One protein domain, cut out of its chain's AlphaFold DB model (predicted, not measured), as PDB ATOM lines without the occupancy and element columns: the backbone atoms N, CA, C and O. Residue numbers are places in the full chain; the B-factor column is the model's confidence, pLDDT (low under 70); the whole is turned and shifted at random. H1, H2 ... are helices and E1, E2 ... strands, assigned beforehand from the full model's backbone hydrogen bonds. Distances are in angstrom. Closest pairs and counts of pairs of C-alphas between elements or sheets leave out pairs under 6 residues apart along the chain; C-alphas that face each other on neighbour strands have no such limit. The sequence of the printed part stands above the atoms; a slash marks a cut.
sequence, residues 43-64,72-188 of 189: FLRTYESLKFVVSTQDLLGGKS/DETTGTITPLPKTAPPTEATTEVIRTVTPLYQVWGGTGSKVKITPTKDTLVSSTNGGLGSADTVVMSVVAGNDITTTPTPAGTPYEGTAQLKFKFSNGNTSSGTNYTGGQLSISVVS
ATOM      1  N   PHE A  43     205.418 170.452 120.349       81.19
ATOM      2  CA  PHE A  43     204.129 169.829 120.074       81.19
ATOM      3  C   PHE A  43     203.765 168.885 121.218       81.19
ATOM      4  O   PHE A  43     204.572 168.045 121.613       81.19
ATOM      5  N   LEU A  44     202.538 169.008 121.723       83.50
ATOM      6  CA  LEU A  44     201.974 168.158 122.770       83.50
ATOM      7  C   LEU A  44     200.789 167.374 122.205       83.50
ATOM      8  O   LEU A  44     199.887 167.956 121.603       83.50
ATOM      9  N   ARG A  45     200.759 166.066 122.460       86.81
ATOM     10  CA  ARG A  45     199.586 165.211 122.255       86.81
ATOM     11  C   ARG A  45     199.172 164.583 123.581       86.81
ATOM     12  O   ARG A  45     200.018 164.111 124.338       86.81
ATOM     13  N   THR A  46     197.872 164.560 123.849       89.06
ATOM     14  CA  THR A  46     197.275 163.891 125.012       89.06
ATOM     15  C   THR A  46     195.846 163.440 124.694       89.06
ATOM     16  O   THR A  46     195.370 163.638 123.575       89.06
ATOM     17  N   TYR A  47     195.183 162.802 125.655       85.00
ATOM     18  CA  TYR A  47     193.809 162.336 125.536       85.00
ATOM     19  C   TYR A  47     192.823 163.501 125.611       85.00
ATOM     20  O   TYR A  47     192.970 164.403 126.431       85.00
ATOM     21  N   GLU A  48     191.775 163.435 124.795       80.31
ATOM     22  CA  GLU A  48     190.635 164.352 124.878       80.31
ATOM     23  C   GLU A  48     189.810 164.113 126.153       80.31
ATOM     24  O   GLU A  48     189.315 165.050 126.775       80.31
ATOM     25  N   SER A  49     189.686 162.849 126.571       77.12
ATOM     26  CA  SER A  49     189.007 162.458 127.805       77.12
ATOM     27  C   SER A  49     189.636 161.208 128.422       77.12
ATOM     28  O   SER A  49     190.163 160.344 127.722       77.12
ATOM     29  N   LEU A  50     189.575 161.112 129.751       76.69
ATOM     30  CA  LEU A  50     189.995 159.943 130.519       76.69
ATOM     31  C   LEU A  50     188.810 159.458 131.353       76.69
ATOM     32  O   LEU A  50     188.207 160.242 132.087       76.69
ATOM     33  N   LYS A  51     188.480 158.168 131.250       78.00
ATOM     34  CA  LYS A  51     187.417 157.536 132.039       78.00
ATOM     35  C   LYS A  51     188.030 156.594 133.067       78.00
ATOM     36  O   LYS A  51     188.718 155.643 132.704       78.00
ATOM     37  N   PHE A  52     187.722 156.828 134.338       74.62
ATOM     38  CA  PHE A  52     188.146 155.974 135.444       74.62
ATOM     39  C   PHE A  52     186.968 155.154 135.943       74.62
ATOM     40  O   PHE A  52     185.897 155.691 136.212       74.62
ATOM     41  N   VAL A  53     187.180 153.847 136.064       77.44
ATOM     42  CA  VAL A  53     186.226 152.927 136.678       77.44
ATOM     43  C   VAL A  53     186.874 152.380 137.944       77.44
ATOM     44  O   VAL A  53     188.001 151.875 137.913       77.44
ATOM     45  N   VAL A  54     186.169 152.532 139.063       74.38
ATOM     46  CA  VAL A  54     186.566 151.998 140.367       74.38
ATOM     47  C   VAL A  54     185.721 150.756 140.622       74.38
ATOM     48  O   VAL A  54     184.493 150.822 140.586       74.38
ATOM     49  N   SER A  55     186.371 149.613 140.826       73.44
ATOM     50  CA  SER A  55     185.692 148.359 141.149       73.44
ATOM     51  C   SER A  55     185.494 148.214 142.657       73.44
ATOM     52  O   SER A  55     186.201 148.830 143.450       73.44
ATOM     53  N   THR A  56     184.590 147.328 143.075       70.56
ATOM     54  CA  THR A  56     184.439 146.976 144.496       70.56
ATOM     55  C   THR A  56     185.745 146.441 145.098       70.56
ATOM     56  O   THR A  56     186.020 146.693 146.261       70.56
ATOM     57  N   GLN A  57     186.587 145.751 144.318       74.00
ATOM     58  CA  GLN A  57     187.887 145.271 144.802       74.00
ATOM     59  C   GLN A  57     188.861 146.418 145.089       74.00
ATOM     60  O   GLN A  57     189.589 146.362 146.077       74.00
ATOM     61  N   ASP A  58     188.853 147.474 144.273       74.69
ATOM     62  CA  ASP A  58     189.697 148.654 144.507       74.69
ATOM     63  C   ASP A  58     189.358 149.348 145.828       74.69
ATOM     64  O   ASP A  58     190.253 149.852 146.504       74.69
ATOM     65  N   LEU A  59     188.075 149.328 146.201       71.12
ATOM     66  CA  LEU A  59     187.545 149.877 147.453       71.12
ATOM     67  C   LEU A  59     187.848 149.004 148.674       71.12
ATOM     68  O   LEU A  59     187.758 149.467 149.804       71.12
ATOM     69  N   LEU A  60     188.211 147.742 148.449       69.81
ATOM     70  CA  LEU A  60     188.603 146.784 149.484       69.81
ATOM     71  C   LEU A  60     190.129 146.587 149.523       69.81
ATOM     72  O   LEU A  60     190.625 145.578 150.026       69.81
ATOM     73  N   GLY A  61     190.893 147.517 148.939       67.94
ATOM     74  CA  GLY A  61     192.356 147.453 148.897       67.94
ATOM     75  C   GLY A  61     192.913 146.274 148.100       67.94
ATOM     76  O   GLY A  61     193.967 145.746 148.443       67.94
ATOM     77  N   GLY A  62     192.198 145.828 147.064       61.09
ATOM     78  CA  GLY A  62     192.609 144.701 146.226       61.09
ATOM     79  C   GLY A  62     192.427 143.333 146.886       61.09
ATOM     80  O   GLY A  62     192.827 142.323 146.307       61.09
ATOM     81  N   LYS A  63     191.803 143.270 148.071       58.69
ATOM     82  CA  LYS A  63     191.409 142.005 148.694       58.69
ATOM     83  C   LYS A  63     190.243 141.429 147.894       58.69
ATOM     84  O   LYS A  63     189.098 141.857 148.025       58.69
ATOM     85  N   SER A  64     190.544 140.487 147.004       57.09
ATOM     86  CA  SER A  64     189.510 139.637 146.419       57.09
ATOM     87  C   SER A  64     188.840 138.852 147.546       57.09
ATOM     88  O   SER A  64     189.492 138.502 148.526       57.09
ATOM     89  N   ASP A  72     187.572 118.460 148.191       83.25
ATOM     90  CA  ASP A  72     188.417 117.435 147.590       83.25
ATOM     91  C   ASP A  72     187.552 116.211 147.278       83.25
ATOM     92  O   ASP A  72     187.142 115.482 148.181       83.25
ATOM     93  N   GLU A  73     187.277 115.994 145.993       79.00
ATOM     94  CA  GLU A  73     186.482 114.863 145.495       79.00
ATOM     95  C   GLU A  73     187.123 113.502 145.780       79.00
ATOM     96  O   GLU A  73     186.417 112.500 145.888       79.00
ATOM     97  N   THR A  74     188.447 113.455 145.934       82.62
ATOM     98  CA  THR A  74     189.193 112.207 146.150       82.62
ATOM     99  C   THR A  74     189.085 111.745 147.598       82.62
ATOM    100  O   THR A  74     189.029 110.548 147.871       82.62
ATOM    101  N   THR A  75     189.060 112.693 148.539       83.81
ATOM    102  CA  THR A  75     188.993 112.403 149.981       83.81
ATOM    103  C   THR A  75     187.611 112.648 150.589       83.81
ATOM    104  O   THR A  75     187.391 112.305 151.749       83.81
ATOM    105  N   GLY A  76     186.678 113.246 149.841       82.38
ATOM    106  CA  GLY A  76     185.360 113.661 150.335       82.38
ATOM    107  C   GLY A  76     185.421 114.780 151.382       82.38
ATOM    108  O   GLY A  76     184.434 115.042 152.071       82.38
ATOM    109  N   THR A  77     186.578 115.431 151.541       83.44
ATOM    110  CA  THR A  77     186.805 116.405 152.610       83.44
ATOM    111  C   THR A  77     186.292 117.781 152.199       83.44
ATOM    112  O   THR A  77     186.660 118.312 151.149       83.44
ATOM    113  N   ILE A  78     185.480 118.390 153.067       81.00
ATOM    114  CA  ILE A  78     185.029 119.778 152.932       81.00
ATOM    115  C   ILE A  78     185.786 120.621 153.951       81.00
ATOM    116  O   ILE A  78     185.622 120.447 155.158       81.00
ATOM    117  N   THR A  79     186.581 121.575 153.472       80.81
ATOM    118  CA  THR A  79     187.029 122.670 154.338       80.81
ATOM    119  C   THR A  79     185.876 123.669 154.446       80.81
ATOM    120  O   THR A  79     185.485 124.223 153.414       80.81
ATOM    121  N   PRO A  80     185.283 123.882 155.635       74.19
ATOM    122  CA  PRO A  80     184.128 124.757 155.773       74.19
ATOM    123  C   PRO A  80     184.480 126.187 155.366       74.19
ATOM    124  O   PRO A  80     185.542 126.701 155.718       74.19
ATOM    125  N   LEU A  81     183.557 126.829 154.647       77.25
ATOM    126  CA  LEU A  81     183.642 128.253 154.339       77.25
ATOM    127  C   LEU A  81     183.748 129.036 155.665       77.25
ATOM    128  O   LEU A  81     182.952 128.782 156.582       77.25
ATOM    129  N   PRO A  82     184.697 129.975 155.806       71.25
ATOM    130  CA  PRO A  82     184.758 130.823 156.983       71.25
ATOM    131  C   PRO A  82     183.474 131.651 157.089       71.25
ATOM    132  O   PRO A  82     182.976 132.204 156.113       71.25
ATOM    133  N   LYS A  83     182.923 131.715 158.306       67.94
ATOM    134  CA  LYS A  83     181.706 132.486 158.623       67.94
ATOM    135  C   LYS A  83     182.000 133.941 158.986       67.94
ATOM    136  O   LYS A  83     181.079 134.721 159.205       67.94
ATOM    137  N   THR A  84     183.273 134.292 159.109       64.69
ATOM    138  CA  THR A  84     183.721 135.661 159.327       64.69
ATOM    139  C   THR A  84     183.465 136.471 158.064       64.69
ATOM    140  O   THR A  84     183.891 136.082 156.979       64.69
ATOM    141  N   ALA A  85     182.760 137.596 158.204       61.91
ATOM    142  CA  ALA A  85     182.591 138.532 157.103       61.91
ATOM    143  C   ALA A  85     183.973 138.999 156.603       61.91
ATOM    144  O   ALA A  85     184.881 139.170 157.426       61.91
ATOM    145  N   PRO A  86     184.150 139.213 155.285       63.22
ATOM    146  CA  PRO A  86     185.366 139.815 154.759       63.22
ATOM    147  C   PRO A  86     185.673 141.132 155.486       63.22
ATOM    148  O   PRO A  86     184.735 141.846 155.856       63.22
ATOM    149  N   PRO A  87     186.957 141.474 155.695       60.62
ATOM    150  CA  PRO A  87     187.320 142.737 156.319       60.62
ATOM    151  C   PRO A  87     186.691 143.901 155.544       60.62
ATOM    152  O   PRO A  87     186.856 144.015 154.332       60.62
ATOM    153  N   THR A  88     185.971 144.762 156.261       60.50
ATOM    154  CA  THR A  88     185.259 145.930 155.720       60.50
ATOM    155  C   THR A  88     186.125 147.186 155.686       60.50
ATOM    156  O   THR A  88     185.592 148.286 155.570       60.50
ATOM    157  N   GLU A  89     187.443 147.059 155.867       60.97
ATOM    158  CA  GLU A  89     188.344 148.209 155.841       60.97
ATOM    159  C   GLU A  89     188.386 148.779 154.426       60.97
ATOM    160  O   GLU A  89     189.113 148.302 153.554       60.97
ATOM    161  N   ALA A  90     187.541 149.784 154.206       61.88
ATOM    162  CA  ALA A  90     187.480 150.523 152.969       61.88
ATOM    163  C   ALA A  90     188.801 151.265 152.758       61.88
ATOM    164  O   ALA A  90     189.309 151.952 153.653       61.88
ATOM    165  N   THR A  91     189.351 151.168 151.556       69.81
ATOM    166  CA  THR A  91     190.411 152.077 151.138       69.81
ATOM    167  C   THR A  91     189.819 153.464 150.916       69.81
ATOM    168  O   THR A  91     188.847 153.658 150.190       69.81
ATOM    169  N   THR A  92     190.428 154.468 151.546       76.62
ATOM    170  CA  THR A  92     190.036 155.877 151.373       76.62
ATOM    171  C   THR A  92     190.639 156.500 150.114       76.62
ATOM    172  O   THR A  92     190.286 157.624 149.747       76.62
ATOM    173  N   GLU A  93     191.528 155.769 149.436       82.50
ATOM    174  CA  GLU A  93     192.188 156.198 148.215       82.50
ATOM    175  C   GLU A  93     192.318 155.086 147.175       82.50
ATOM    176  O   GLU A  93     192.516 153.916 147.500       82.50
ATOM    177  N   VAL A  94     192.258 155.489 145.907       83.75
ATOM    178  CA  VAL A  94     192.545 154.646 144.745       83.75
ATOM    179  C   VAL A  94     193.580 155.360 143.885       83.75
ATOM    180  O   VAL A  94     193.422 156.537 143.557       83.75
ATOM    181  N   ILE A  95     194.644 154.650 143.508       86.44
ATOM    182  CA  ILE A  95     195.724 155.174 142.664       86.44
ATOM    183  C   ILE A  95     195.691 154.465 141.309       86.44
ATOM    184  O   ILE A  95     195.536 153.242 141.233       86.44
ATOM    185  N   ARG A  96     195.831 155.236 140.227       85.12
ATOM    186  CA  ARG A  96     195.896 154.742 138.847       85.12
ATOM    187  C   ARG A  96     197.099 155.318 138.128       85.12
ATOM    188  O   ARG A  96     197.235 156.530 138.035       85.12
ATOM    189  N   THR A  97     197.925 154.452 137.562       87.75
ATOM    190  CA  THR A  97     199.007 154.860 136.664       87.75
ATOM    191  C   THR A  97     198.497 154.836 135.231       87.75
ATOM    192  O   THR A  97     197.932 153.830 134.807       87.75
ATOM    193  N   VAL A  98     198.709 155.915 134.477       85.62
ATOM    194  CA  VAL A  98     198.458 155.940 133.029       85.62
ATOM    195  C   VAL A  98     199.763 156.205 132.280       85.62
ATOM    196  O   VAL A  98     200.462 157.195 132.522       85.62
ATOM    197  N   THR A  99     200.083 155.264 131.389       88.38
ATOM    198  CA  THR A  99     201.342 155.167 130.650       88.38
ATOM    199  C   THR A  99     201.052 154.751 129.201       88.38
ATOM    200  O   THR A  99     200.589 153.626 129.006       88.38
ATOM    201  N   PRO A 100     201.325 155.604 128.194       83.62
ATOM    202  CA  PRO A 100     201.656 157.027 128.306       83.62
ATOM    203  C   PRO A 100     200.399 157.897 128.499       83.62
ATOM    204  O   PRO A 100     199.340 157.611 127.938       83.62
ATOM    205  N   LEU A 101     200.516 158.979 129.274       85.62
ATOM    206  CA  LEU A 101     199.492 160.025 129.424       85.62
ATOM    207  C   LEU A 101     199.613 161.105 128.335       85.62
ATOM    208  O   LEU A 101     198.614 161.670 127.879       85.62
ATOM    209  N   TYR A 102     200.845 161.435 127.956       84.81
ATOM    210  CA  TYR A 102     201.130 162.468 126.971       84.81
ATOM    211  C   TYR A 102     202.383 162.135 126.166       84.81
ATOM    212  O   TYR A 102     203.249 161.382 126.616       84.81
ATOM    213  N   GLN A 103     202.479 162.741 124.987       86.19
ATOM    214  CA  GLN A 103     203.626 162.654 124.093       86.19
ATOM    215  C   GLN A 103     204.081 164.067 123.714       86.19
ATOM    216  O   GLN A 103     203.246 164.898 123.340       86.19
ATOM    217  N   VAL A 104     205.383 164.340 123.821       82.12
ATOM    218  CA  VAL A 104     205.984 165.638 123.468       82.12
ATOM    219  C   VAL A 104     207.014 165.473 122.356       82.12
ATOM    220  O   VAL A 104     207.896 164.619 122.443       82.12
ATOM    221  N   TRP A 105     206.927 166.341 121.349       82.25
ATOM    222  CA  TRP A 105     207.949 166.560 120.321       82.25
ATOM    223  C   TRP A 105     208.453 168.002 120.404       82.25
ATOM    224  O   TRP A 105     207.699 168.896 120.782       82.25
ATOM    225  N   GLY A 106     209.694 168.256 119.994       71.00
ATOM    226  CA  GLY A 106     210.256 169.612 119.944       71.00
ATOM    227  C   GLY A 106     211.414 169.858 120.910       71.00
ATOM    228  O   GLY A 106     211.767 168.996 121.700       71.00
ATOM    229  N   GLY A 107     212.042 171.032 120.777       62.56
ATOM    230  CA  GLY A 107     213.423 171.309 121.197       62.56
ATOM    231  C   GLY A 107     213.816 171.091 122.670       62.56
ATOM    232  O   GLY A 107     212.993 170.942 123.575       62.56
ATOM    233  N   THR A 108     215.138 171.116 122.882       56.28
ATOM    234  CA  THR A 108     215.860 170.938 124.157       56.28
ATOM    235  C   THR A 108     215.288 171.758 125.313       56.28
ATOM    236  O   THR A 108     215.118 172.966 125.182       56.28
ATOM    237  N   GLY A 109     215.104 171.121 126.475       59.75
ATOM    238  CA  GLY A 109     214.885 171.814 127.753       59.75
ATOM    239  C   GLY A 109     213.431 172.083 128.147       59.75
ATOM    240  O   GLY A 109     213.203 172.774 129.136       59.75
ATOM    241  N   SER A 110     212.449 171.544 127.420       67.12
ATOM    242  CA  SER A 110     211.030 171.708 127.765       67.12
ATOM    243  C   SER A 110     210.659 170.945 129.042       67.12
ATOM    244  O   SER A 110     210.907 169.744 129.144       67.12
ATOM    245  N   LYS A 111     210.018 171.621 129.999       72.06
ATOM    246  CA  LYS A 111     209.454 170.994 131.203       72.06
ATOM    247  C   LYS A 111     207.965 170.760 131.005       72.06
ATOM    248  O   LYS A 111     207.255 171.653 130.548       72.06
ATOM    249  N   VAL A 112     207.468 169.588 131.384       75.25
ATOM    250  CA  VAL A 112     206.024 169.324 131.372       75.25
ATOM    251  C   VAL A 112     205.460 169.512 132.761       75.25
ATOM    252  O   VAL A 112     205.973 168.973 133.737       75.25
ATOM    253  N   LYS A 113     204.370 170.267 132.833       78.12
ATOM    254  CA  LYS A 113     203.584 170.433 134.043       78.12
ATOM    255  C   LYS A 113     202.195 169.869 133.802       78.12
ATOM    256  O   LYS A 113     201.451 170.349 132.943       78.12
ATOM    257  N   ILE A 114     201.845 168.866 134.598       78.56
ATOM    258  CA  ILE A 114     200.486 168.345 134.681       78.56
ATOM    259  C   ILE A 114     199.800 169.032 135.859       78.56
ATOM    260  O   ILE A 114     200.383 169.169 136.936       78.56
ATOM    261  N   THR A 115     198.584 169.527 135.667       79.62
ATOM    262  CA  THR A 115     197.823 170.202 136.722       79.62
ATOM    263  C   THR A 115     196.346 169.833 136.607       79.62
ATOM    264  O   THR A 115     195.769 169.980 135.529       79.62
ATOM    265  N   PRO A 116     195.704 169.359 137.686       80.88
ATOM    266  CA  PRO A 116     194.256 169.229 137.705       80.88
ATOM    267  C   PRO A 116     193.630 170.634 137.693       80.88
ATOM    268  O   PRO A 116     193.997 171.485 138.497       80.88
ATOM    269  N   THR A 117     192.713 170.905 136.767       81.94
ATOM    270  CA  THR A 117     191.983 172.189 136.690       81.94
ATOM    271  C   THR A 117     190.626 172.134 137.377       81.94
ATOM    272  O   THR A 117     190.077 173.167 137.748       81.94
ATOM    273  N   LYS A 118     190.095 170.928 137.573       83.81
ATOM    274  CA  LYS A 118     189.012 170.639 138.513       83.81
ATOM    275  C   LYS A 118     189.454 169.400 139.264       83.81
ATOM    276  O   LYS A 118     189.514 168.321 138.681       83.81
ATOM    277  N   ASP A 119     189.868 169.578 140.503       82.88
ATOM    278  CA  ASP A 119     190.388 168.518 141.360       82.88
ATOM    279  C   ASP A 119     189.286 167.872 142.201       82.88
ATOM    280  O   ASP A 119     189.518 166.839 142.804       82.88
ATOM    281  N   THR A 120     188.069 168.408 142.206       83.62
ATOM    282  CA  THR A 120     186.923 167.779 142.865       83.62
ATOM    283  C   THR A 120     185.967 167.149 141.859       83.62
ATOM    284  O   THR A 120     185.539 167.800 140.900       83.62
ATOM    285  N   LEU A 121     185.595 165.894 142.106       80.00
ATOM    286  CA  LEU A 121     184.553 165.160 141.390       80.00
ATOM    287  C   LEU A 121     183.327 165.018 142.291       80.00
ATOM    288  O   LEU A 121     183.468 164.819 143.500       80.00
ATOM    289  N   VAL A 122     182.140 165.063 141.697       77.12
ATOM    290  CA  VAL A 122     180.858 164.898 142.397       77.12
ATOM    291  C   VAL A 122     180.128 163.666 141.877       77.12
ATOM    292  O   VAL A 122     180.217 163.333 140.690       77.12
ATOM    293  N   SER A 123     179.420 162.968 142.766       75.19
ATOM    294  CA  SER A 123     178.578 161.832 142.375       75.19
ATOM    295  C   SER A 123     177.533 162.267 141.341       75.19
ATOM    296  O   SER A 123     176.877 163.296 141.505       75.19
ATOM    297  N   SER A 124     177.378 161.490 140.266       69.94
ATOM    298  CA  SER A 124     176.428 161.782 139.181       69.94
ATOM    299  C   SER A 124     175.120 161.000 139.268       69.94
ATOM    300  O   SER A 124     174.258 161.163 138.406       69.94
ATOM    301  N   THR A 125     174.970 160.109 140.251       62.75
ATOM    302  CA  THR A 125     173.800 159.226 140.373       62.75
ATOM    303  C   THR A 125     172.962 159.594 141.593       62.75
ATOM    304  O   THR A 125     173.459 159.560 142.711       62.75
ATOM    305  N   ASN A 126     171.659 159.828 141.391       53.84
ATOM    306  CA  ASN A 126     170.642 160.023 142.443       53.84
ATOM    307  C   ASN A 126     170.338 158.750 143.275       53.84
ATOM    308  O   ASN A 126     169.349 158.698 144.000       53.84
ATOM    309  N   GLY A 127     171.141 157.692 143.142       48.03
ATOM    310  CA  GLY A 127     170.913 156.397 143.774       48.03
ATOM    311  C   GLY A 127     171.841 156.180 144.961       48.03
ATOM    312  O   GLY A 127     172.908 155.602 144.794       48.03
ATOM    313  N   GLY A 128     171.418 156.619 146.147       46.47
ATOM    314  CA  GLY A 128     171.937 156.131 147.434       46.47
ATOM    315  C   GLY A 128     172.987 156.981 148.155       46.47
ATOM    316  O   GLY A 128     173.295 156.675 149.301       46.47
ATOM    317  N   LEU A 129     173.494 158.054 147.551       49.69
ATOM    318  CA  LEU A 129     174.457 158.961 148.178       49.69
ATOM    319  C   LEU A 129     174.041 160.410 147.912       49.69
ATOM    320  O   LEU A 129     173.597 160.746 146.812       49.69
ATOM    321  N   GLY A 130     174.100 161.250 148.944       53.94
ATOM    322  CA  GLY A 130     173.699 162.648 148.835       53.94
ATOM    323  C   GLY A 130     174.673 163.418 147.947       53.94
ATOM    324  O   GLY A 130     175.842 163.061 147.830       53.94
ATOM    325  N   SER A 131     174.240 164.542 147.380       55.31
ATOM    326  CA  SER A 131     175.087 165.467 146.603       55.31
ATOM    327  C   SER A 131     176.311 166.026 147.365       55.31
ATOM    328  O   SER A 131     177.033 166.858 146.828       55.31
ATOM    329  N   ALA A 132     176.534 165.593 148.611       60.22
ATOM    330  CA  ALA A 132     177.659 165.937 149.471       60.22
ATOM    331  C   ALA A 132     178.866 164.986 149.328       60.22
ATOM    332  O   ALA A 132     179.926 165.285 149.878       60.22
ATOM    333  N   ASP A 133     178.744 163.863 148.613       71.12
ATOM    334  CA  ASP A 133     179.877 162.956 148.410       71.12
ATOM    335  C   ASP A 133     180.791 163.445 147.280       71.12
ATOM    336  O   ASP A 133     180.430 163.478 146.099       71.12
ATOM    337  N   THR A 134     182.007 163.831 147.670       75.44
ATOM    338  CA  THR A 134     183.036 164.385 146.785       75.44
ATOM    339  C   THR A 134     184.283 163.505 146.757       75.44
ATOM    340  O   THR A 134     184.646 162.891 147.766       75.44
ATOM    341  N   VAL A 135     184.986 163.513 145.628       80.25
ATOM    342  CA  VAL A 135     186.307 162.887 145.472       80.25
ATOM    343  C   VAL A 135     187.321 163.946 145.100       80.25
ATOM    344  O   VAL A 135     187.069 164.737 144.197       80.25
ATOM    345  N   VAL A 136     188.477 163.929 145.753       85.62
ATOM    346  CA  VAL A 136     189.611 164.778 145.385       85.62
ATOM    347  C   VAL A 136     190.553 163.994 144.473       85.62
ATOM    348  O   VAL A 136     191.066 162.943 144.854       85.62
ATOM    349  N   MET A 137     190.772 164.509 143.270       83.62
ATOM    350  CA  MET A 137     191.743 164.077 142.278       83.62
ATOM    351  C   MET A 137     193.027 164.885 142.448       83.62
ATOM    352  O   MET A 137     193.060 166.087 142.194       83.62
ATOM    353  N   SER A 138     194.112 164.212 142.799       84.19
ATOM    354  CA  SER A 138     195.454 164.774 142.721       84.19
ATOM    355  C   SER A 138     196.284 164.032 141.684       84.19
ATOM    356  O   SER A 138     196.065 162.856 141.384       84.19
ATOM    357  N   VAL A 139     197.233 164.754 141.097       80.12
ATOM    358  CA  VAL A 139     198.168 164.200 140.122       80.12
ATOM    359  C   VAL A 139     199.535 164.144 140.767       80.12
ATOM    360  O   VAL A 139     200.050 165.164 141.226       80.12
ATOM    361  N   VAL A 140     200.137 162.964 140.754       73.94
ATOM    362  CA  VAL A 140     201.559 162.793 141.020       73.94
ATOM    363  C   VAL A 140     202.212 162.584 139.659       73.94
ATOM    364  O   VAL A 140     201.962 161.580 138.987       73.94
ATOM    365  N   ALA A 141     202.973 163.581 139.197       65.00
ATOM    366  CA  ALA A 141     203.729 163.460 137.956       65.00
ATOM    367  C   ALA A 141     204.681 162.265 138.097       65.00
ATOM    368  O   ALA A 141     205.458 162.204 139.048       65.00
ATOM    369  N   GLY A 142     204.540 161.282 137.205       58.44
ATOM    370  CA  GLY A 142     205.251 160.011 137.322       58.44
ATOM    371  C   GLY A 142     206.723 160.159 136.970       58.44
ATOM    372  O   GLY A 142     207.556 159.586 137.656       58.44
ATOM    373  N   ASN A 143     207.024 160.968 135.950       56.44
ATOM    374  CA  ASN A 143     208.372 161.247 135.473       56.44
ATOM    375  C   ASN A 143     208.469 162.703 134.986       56.44
ATOM    376  O   ASN A 143     207.611 163.163 134.226       56.44
ATOM    377  N   ASP A 144     209.532 163.405 135.379       56.03
ATOM    378  CA  ASP A 144     209.959 164.628 134.697       56.03
ATOM    379  C   ASP A 144     210.530 164.267 133.318       56.03
ATOM    380  O   ASP A 144     211.253 163.275 133.178       56.03
ATOM    381  N   ILE A 145     210.264 165.095 132.300       58.88
ATOM    382  CA  ILE A 145     211.017 165.025 131.043       58.88
ATOM    383  C   ILE A 145     212.473 165.380 131.350       58.88
ATOM    384  O   ILE A 145     212.822 166.551 131.480       58.88
ATOM    385  N   THR A 146     213.328 164.369 131.474       55.47
ATOM    386  CA  THR A 146     214.776 164.542 131.666       55.47
ATOM    387  C   THR A 146     215.558 164.430 130.362       55.47
ATOM    388  O   THR A 146     216.740 164.769 130.328       55.47
ATOM    389  N   THR A 147     214.920 163.978 129.279       54.56
ATOM    390  CA  THR A 147     215.554 163.800 127.971       54.56
ATOM    391  C   THR A 147     214.983 164.765 126.941       54.56
ATOM    392  O   THR A 147     213.788 165.039 126.890       54.56
ATOM    393  N   THR A 148     215.869 165.306 126.112       57.31
ATOM    394  CA  THR A 148     215.534 166.210 125.011       57.31
ATOM    395  C   THR A 148     214.634 165.502 123.992       57.31
ATOM    396  O   THR A 148     215.106 164.557 123.355       57.31
ATOM    397  N   PRO A 149     213.385 165.954 123.771       59.69
ATOM    398  CA  PRO A 149     212.597 165.471 122.648       59.69
ATOM    399  C   PRO A 149     213.254 165.942 121.342       59.69
ATOM    400  O   PRO A 149     213.771 167.057 121.243       59.69
ATOM    401  N   THR A 150     213.291 165.087 120.323       61.06
ATOM    402  CA  THR A 150     213.808 165.481 119.009       61.06
ATOM    403  C   THR A 150     212.679 166.087 118.160       61.06
ATOM    404  O   THR A 150     211.545 165.608 118.215       61.06
ATOM    405  N   PRO A 151     212.937 167.152 117.370       59.72
ATOM    406  CA  PRO A 151     211.915 167.788 116.524       59.72
ATOM    407  C   PRO A 151     211.313 166.856 115.461       59.72
ATOM    408  O   PRO A 151     210.189 167.067 115.020       59.72
ATOM    409  N   ALA A 152     212.058 165.825 115.059       60.09
ATOM    410  CA  ALA A 152     211.631 164.769 114.155       60.09
ATOM    411  C   ALA A 152     212.194 163.443 114.682       60.09
ATOM    412  O   ALA A 152     213.385 163.169 114.550       60.09
ATOM    413  N   GLY A 153     211.357 162.656 115.354       69.12
ATOM    414  CA  GLY A 153     211.774 161.399 115.964       69.12
ATOM    415  C   GLY A 153     210.747 160.841 116.943       69.12
ATOM    416  O   GLY A 153     209.567 161.200 116.911       69.12
ATOM    417  N   THR A 154     211.215 159.943 117.805       77.19
ATOM    418  CA  THR A 154     210.424 159.335 118.877       77.19
ATOM    419  C   THR A 154     209.999 160.406 119.888       77.19
ATOM    420  O   THR A 154     210.868 161.135 120.375       77.19
ATOM    421  N   PRO A 155     208.698 160.529 120.216       81.69
ATOM    422  CA  PRO A 155     208.260 161.451 121.254       81.69
ATOM    423  C   PRO A 155     208.851 161.082 122.609       81.69
ATOM    424  O   PRO A 155     209.086 159.908 122.899       81.69
ATOM    425  N   TYR A 156     208.978 162.078 123.480       80.50
ATOM    426  CA  TYR A 156     209.050 161.784 124.903       80.50
ATOM    427  C   TYR A 156     207.661 161.388 125.402       80.50
ATOM    428  O   TYR A 156     206.703 162.147 125.234       80.50
ATOM    429  N   GLU A 157     207.562 160.229 126.045       83.19
ATOM    430  CA  GLU A 157     206.328 159.734 126.641       83.19
ATOM    431  C   GLU A 157     206.302 159.981 128.146       83.19
ATOM    432  O   GLU A 157     207.164 159.516 128.892       83.19
ATOM    433  N   GLY A 158     205.289 160.709 128.600       78.69
ATOM    434  CA  GLY A 158     205.101 160.998 130.011       78.69
ATOM    435  C   GLY A 158     204.100 160.082 130.681       78.69
ATOM    436  O   GLY A 158     203.058 159.752 130.111       78.69
ATOM    437  N   THR A 159     204.381 159.735 131.930       83.50
ATOM    438  CA  THR A 159     203.490 158.958 132.792       83.50
ATOM    439  C   THR A 159     202.982 159.821 133.937       83.50
ATOM    440  O   THR A 159     203.642 160.766 134.383       83.50
ATOM    441  N   ALA A 160     201.790 159.505 134.430       82.81
ATOM    442  CA  ALA A 160     201.270 160.123 135.639       82.81
ATOM    443  C   ALA A 160     200.512 159.110 136.481       82.81
ATOM    444  O   ALA A 160     199.856 158.205 135.956       82.81
ATOM    445  N   GLN A 161     200.579 159.311 137.791       86.75
ATOM    446  CA  GLN A 161     199.685 158.664 138.728       86.75
ATOM    447  C   GLN A 161     198.564 159.628 139.094       86.75
ATOM    448  O   GLN A 161     198.791 160.776 139.479       86.75
ATOM    449  N   LEU A 162     197.342 159.141 138.961       85.38
ATOM    450  CA  LEU A 162     196.124 159.831 139.339       85.38
ATOM    451  C   LEU A 162     195.644 159.210 140.638       85.38
ATOM    452  O   LEU A 162     195.365 158.009 140.701       85.38
ATOM    453  N   LYS A 163     195.610 160.028 141.682       86.25
ATOM    454  CA  LYS A 163     195.205 159.625 143.019       86.25
ATOM    455  C   LYS A 163     193.835 160.213 143.308       86.25
ATOM    456  O   LYS A 163     193.642 161.423 143.242       86.25
ATOM    457  N   PHE A 164     192.897 159.341 143.636       84.75
ATOM    458  CA  PHE A 164     191.523 159.687 143.968       84.75
ATOM    459  C   PHE A 164     191.308 159.414 145.446       84.75
ATOM    460  O   PHE A 164     191.488 158.281 145.888       84.75
ATOM    461  N   LYS A 165     190.952 160.446 146.206       86.12
ATOM    462  CA  LYS A 165     190.676 160.356 147.640       86.12
ATOM    463  C   LYS A 165     189.200 160.621 147.902       86.12
ATOM    464  O   LYS A 165     188.682 161.660 147.497       86.12
ATOM    465  N   PHE A 166     188.543 159.711 148.609       80.88
ATOM    466  CA  PHE A 166     187.133 159.833 148.968       80.88
ATOM    467  C   PHE A 166     186.991 160.644 150.256       80.88
ATOM    468  O   PHE A 166     187.582 160.286 151.277       80.88
ATOM    469  N   SER A 167     186.216 161.731 150.220       75.00
ATOM    470  CA  SER A 167     186.126 162.667 151.353       75.00
ATOM    471  C   SER A 167     185.539 162.041 152.619       75.00
ATOM    472  O   SER A 167     185.962 162.389 153.716       75.00
ATOM    473  N   ASN A 168     184.629 161.076 152.468       67.25
ATOM    474  CA  ASN A 168     183.894 160.475 153.582       67.25
ATOM    475  C   ASN A 168     184.281 159.010 153.840       67.25
ATOM    476  O   ASN A 168     183.609 158.329 154.607       67.25
ATOM    477  N   GLY A 169     185.308 158.486 153.153       63.12
ATOM    478  CA  GLY A 169     185.716 157.072 153.229       63.12
ATOM    479  C   GLY A 169     184.679 156.057 152.722       63.12
ATOM    480  O   GLY A 169     184.986 154.875 152.616       63.12
ATOM    481  N   ASN A 170     183.477 156.512 152.365       57.94
ATOM    482  CA  ASN A 170     182.381 155.691 151.884       57.94
ATOM    483  C   ASN A 170     182.271 155.803 150.370       57.94
ATOM    484  O   ASN A 170     182.125 156.885 149.807       57.94
ATOM    485  N   THR A 171     182.312 154.655 149.713       61.47
ATOM    486  CA  THR A 171     181.993 154.523 148.298       61.47
ATOM    487  C   THR A 171     181.109 153.304 148.140       61.47
ATOM    488  O   THR A 171     181.430 152.214 148.610       61.47
ATOM    489  N   SER A 172     179.955 153.484 147.512       59.38
ATOM    490  CA  SER A 172     179.085 152.361 147.183       59.38
ATOM    491  C   SER A 172     179.471 151.807 145.815       59.38
ATOM    492  O   SER A 172     179.807 152.560 144.895       59.38
ATOM    493  N   SER A 173     179.413 150.482 145.669       61.00
ATOM    494  CA  SER A 173     179.588 149.834 144.367       61.00
ATOM    495  C   SER A 173     178.598 150.418 143.350       61.00
ATOM    496  O   SER A 173     177.440 150.662 143.681       61.00
ATOM    497  N   GLY A 174     179.064 150.684 142.127       61.88
ATOM    498  CA  GLY A 174     178.245 151.285 141.066       61.88
ATOM    499  C   GLY A 174     178.132 152.815 141.105       61.88
ATOM    500  O   GLY A 174     177.419 153.381 140.278       61.88
ATOM    501  N   THR A 175     178.838 153.498 142.012       70.44
ATOM    502  CA  THR A 175     178.866 154.970 142.035       70.44
ATOM    503  C   THR A 175     179.689 155.516 140.870       70.44
ATOM    504  O   THR A 175     180.856 155.161 140.701       70.44
ATOM    505  N   ASN A 176     179.097 156.430 140.099       73.94
ATOM    506  CA  ASN A 176     179.797 157.194 139.074       73.94
ATOM    507  C   ASN A 176     180.123 158.591 139.604       73.94
ATOM    508  O   ASN A 176     179.248 159.281 140.129       73.94
ATOM    509  N   TYR A 177     181.370 159.016 139.427       75.38
ATOM    510  CA  TYR A 177     181.801 160.382 139.711       75.38
ATOM    511  C   TYR A 177     182.015 161.121 138.398       75.38
ATOM    512  O   TYR A 177     182.638 160.599 137.471       75.38
ATOM    513  N   THR A 178     181.482 162.335 138.321       76.25
ATOM    514  CA  THR A 178     181.619 163.214 137.159       76.25
ATOM    515  C   THR A 178     182.157 164.571 137.581       76.25
ATOM    516  O   THR A 178     182.222 164.908 138.765       76.25
ATOM    517  N   GLY A 179     182.575 165.350 136.592       70.94
ATOM    518  CA  GLY A 179     183.425 166.504 136.825       70.94
ATOM    519  C   GLY A 179     184.889 166.092 136.783       70.94
ATOM    520  O   GLY A 179     185.225 164.994 136.350       70.94
ATOM    521  N   GLY A 180     185.761 167.002 137.193       73.00
ATOM    522  CA  GLY A 180     187.197 166.807 137.064       73.00
ATOM    523  C   GLY A 180     187.731 167.099 135.675       73.00
ATOM    524  O   GLY A 180     187.154 166.708 134.665       73.00
ATOM    525  N   GLN A 181     188.846 167.812 135.621       79.94
ATOM    526  CA  GLN A 181     189.545 168.103 134.377       79.94
ATOM    527  C   GLN A 181     191.041 168.062 134.650       79.94
ATOM    528  O   GLN A 181     191.521 168.577 135.662       79.94
ATOM    529  N   LEU A 182     191.763 167.423 133.739       80.44
ATOM    530  CA  LEU A 182     193.211 167.360 133.747       80.44
ATOM    531  C   LEU A 182     193.728 168.295 132.660       80.44
ATOM    532  O   LEU A 182     193.342 168.159 131.502       80.44
ATOM    533  N   SER A 183     194.602 169.226 133.028       81.94
ATOM    534  CA  SER A 183     195.315 170.064 132.072       81.94
ATOM    535  C   SER A 183     196.775 169.654 132.027       81.94
ATOM    536  O   SER A 183     197.430 169.481 133.056       81.94
ATOM    537  N   ILE A 184     197.302 169.527 130.815       81.44
ATOM    538  CA  ILE A 184     198.712 169.246 130.572       81.44
ATOM    539  C   ILE A 184     199.273 170.428 129.801       81.44
ATOM    540  O   ILE A 184     198.700 170.863 128.806       81.44
ATOM    541  N   SER A 185     200.382 170.964 130.290       78.69
ATOM    542  CA  SER A 185     201.060 172.101 129.682       78.69
ATOM    543  C   SER A 185     202.540 171.800 129.535       78.69
ATOM    544  O   SER A 185     203.143 171.159 130.399       78.69
ATOM    545  N   VAL A 186     203.123 172.273 128.439       75.12
ATOM    546  CA  VAL A 186     204.571 172.263 128.246       75.12
ATOM    547  C   VAL A 186     205.069 173.686 128.424       75.12
ATOM    548  O   VAL A 186     204.522 174.614 127.831       75.12
ATOM    549  N   VAL A 187     206.084 173.854 129.259       69.56
ATOM    550  CA  VAL A 187     206.744 175.133 129.501       69.56
ATOM    551  C   VAL A 187     208.142 175.040 128.906       69.56
ATOM    552  O   VAL A 187     208.960 174.230 129.348       69.56
ATOM    553  N   SER A 188     208.405 175.850 127.886       61.50
ATOM    554  CA  SER A 188     209.760 176.090 127.397       61.50
ATOM    555  C   SER A 188     210.427 177.158 128.274       61.50
ATOM    556  O   SER A 188     209.753 178.143 128.593       61.50
TER     557      SER A 188
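What this domain is: This is residues 43 to 64 and 72 to 188 of the 189 residues of an uncharacterized protein of Hassallia byssoidea VB512170 (UniProt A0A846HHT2). A long, narrow, six-stranded sheet curls and folds back on itself into two leaves, E1, E2 and E5 facing E3 and E6, with E4 as the hinge. It is curled like part of a barrel, and residues 72 to 85 stick out from the body as a free arm. The 139 printed residues have six named strands and one named helix, in the order E1 H1 E2 E3 E4 E5 E6; the sheet's order is E1 E2 E5 E4 E3 E6, antiparallel throughout. The class is mostly strand, though under half of the residues are in named elements. The whole is loose, with a radius of gyration of the C-alphas of 20.9 A and spans of 69 by 47 by 20 A.

How they stand to each other: E1, residues 43 to 46, is an edge strand antiparallel to E2, residues 93 to 105, at 150 degrees, with N 43 and O 105 2.8 A apart. H1, residues 56 to 59, only grazes the sheet with residues 58 to 59; the closest C-alphas of H1 and E2 are those of Asp 58 and Val 94, 6.6 A apart. H1 is too short for an O i to N i+4 pair; its one O i to N i+3 pair is within hydrogen-bond range. E2 is antiparallel to E5, residues 156 to 166, at 157 degrees, with N 96 and O 162 2.9 A apart. E3, residues 111 to 123, and E4, residues 134 to 141, form a hairpin, with N 137 and O 119 2.7 A apart. E4 and E5 form another hairpin, with N 165 and O 136 2.8 A apart. E3 E4 E5 is a meander, each strand the antiparallel neighbour of the one before. E6, residues 177 to 187, is the other edge strand, antiparallel to E3 at 169 degrees, with N 117 and O 181 2.8 A apart. E2 E3 E4 E5 and E3 E4 E5 E6 are Greek keys, a meander of three strands with the first of four the antiparallel neighbour of the fourth. The closest C-alphas of E1 and E6 are those of Leu 44 and Val 186, 7.3 A apart.

Where its parts are: E1 begins at C-alpha 43, (204.129, 169.829, 120.074). E2 spans 33.7 A, E3 34.1 A, E5 32.6 A and E6 30.7 A, each from first to last C-alpha. E6 ends at C-alpha 187, (206.744, 175.133, 129.501).

The domain as a whole: The C-alphas of Gly 76 and Ser 188 are the two farthest apart, 70.8 A. Without residues 72 to 85 the body spans 52 by 29 by 17 A. Residues 65 to 71 are not printed, and C-alphas 64 and 72 are 22.3 A apart across this cut. The link from E4 to E5 is long, with 14 residues. The mean pLDDT of the printed part is 73.1, with 49 residues under 70, among them 124 to 132 and 141 to 153.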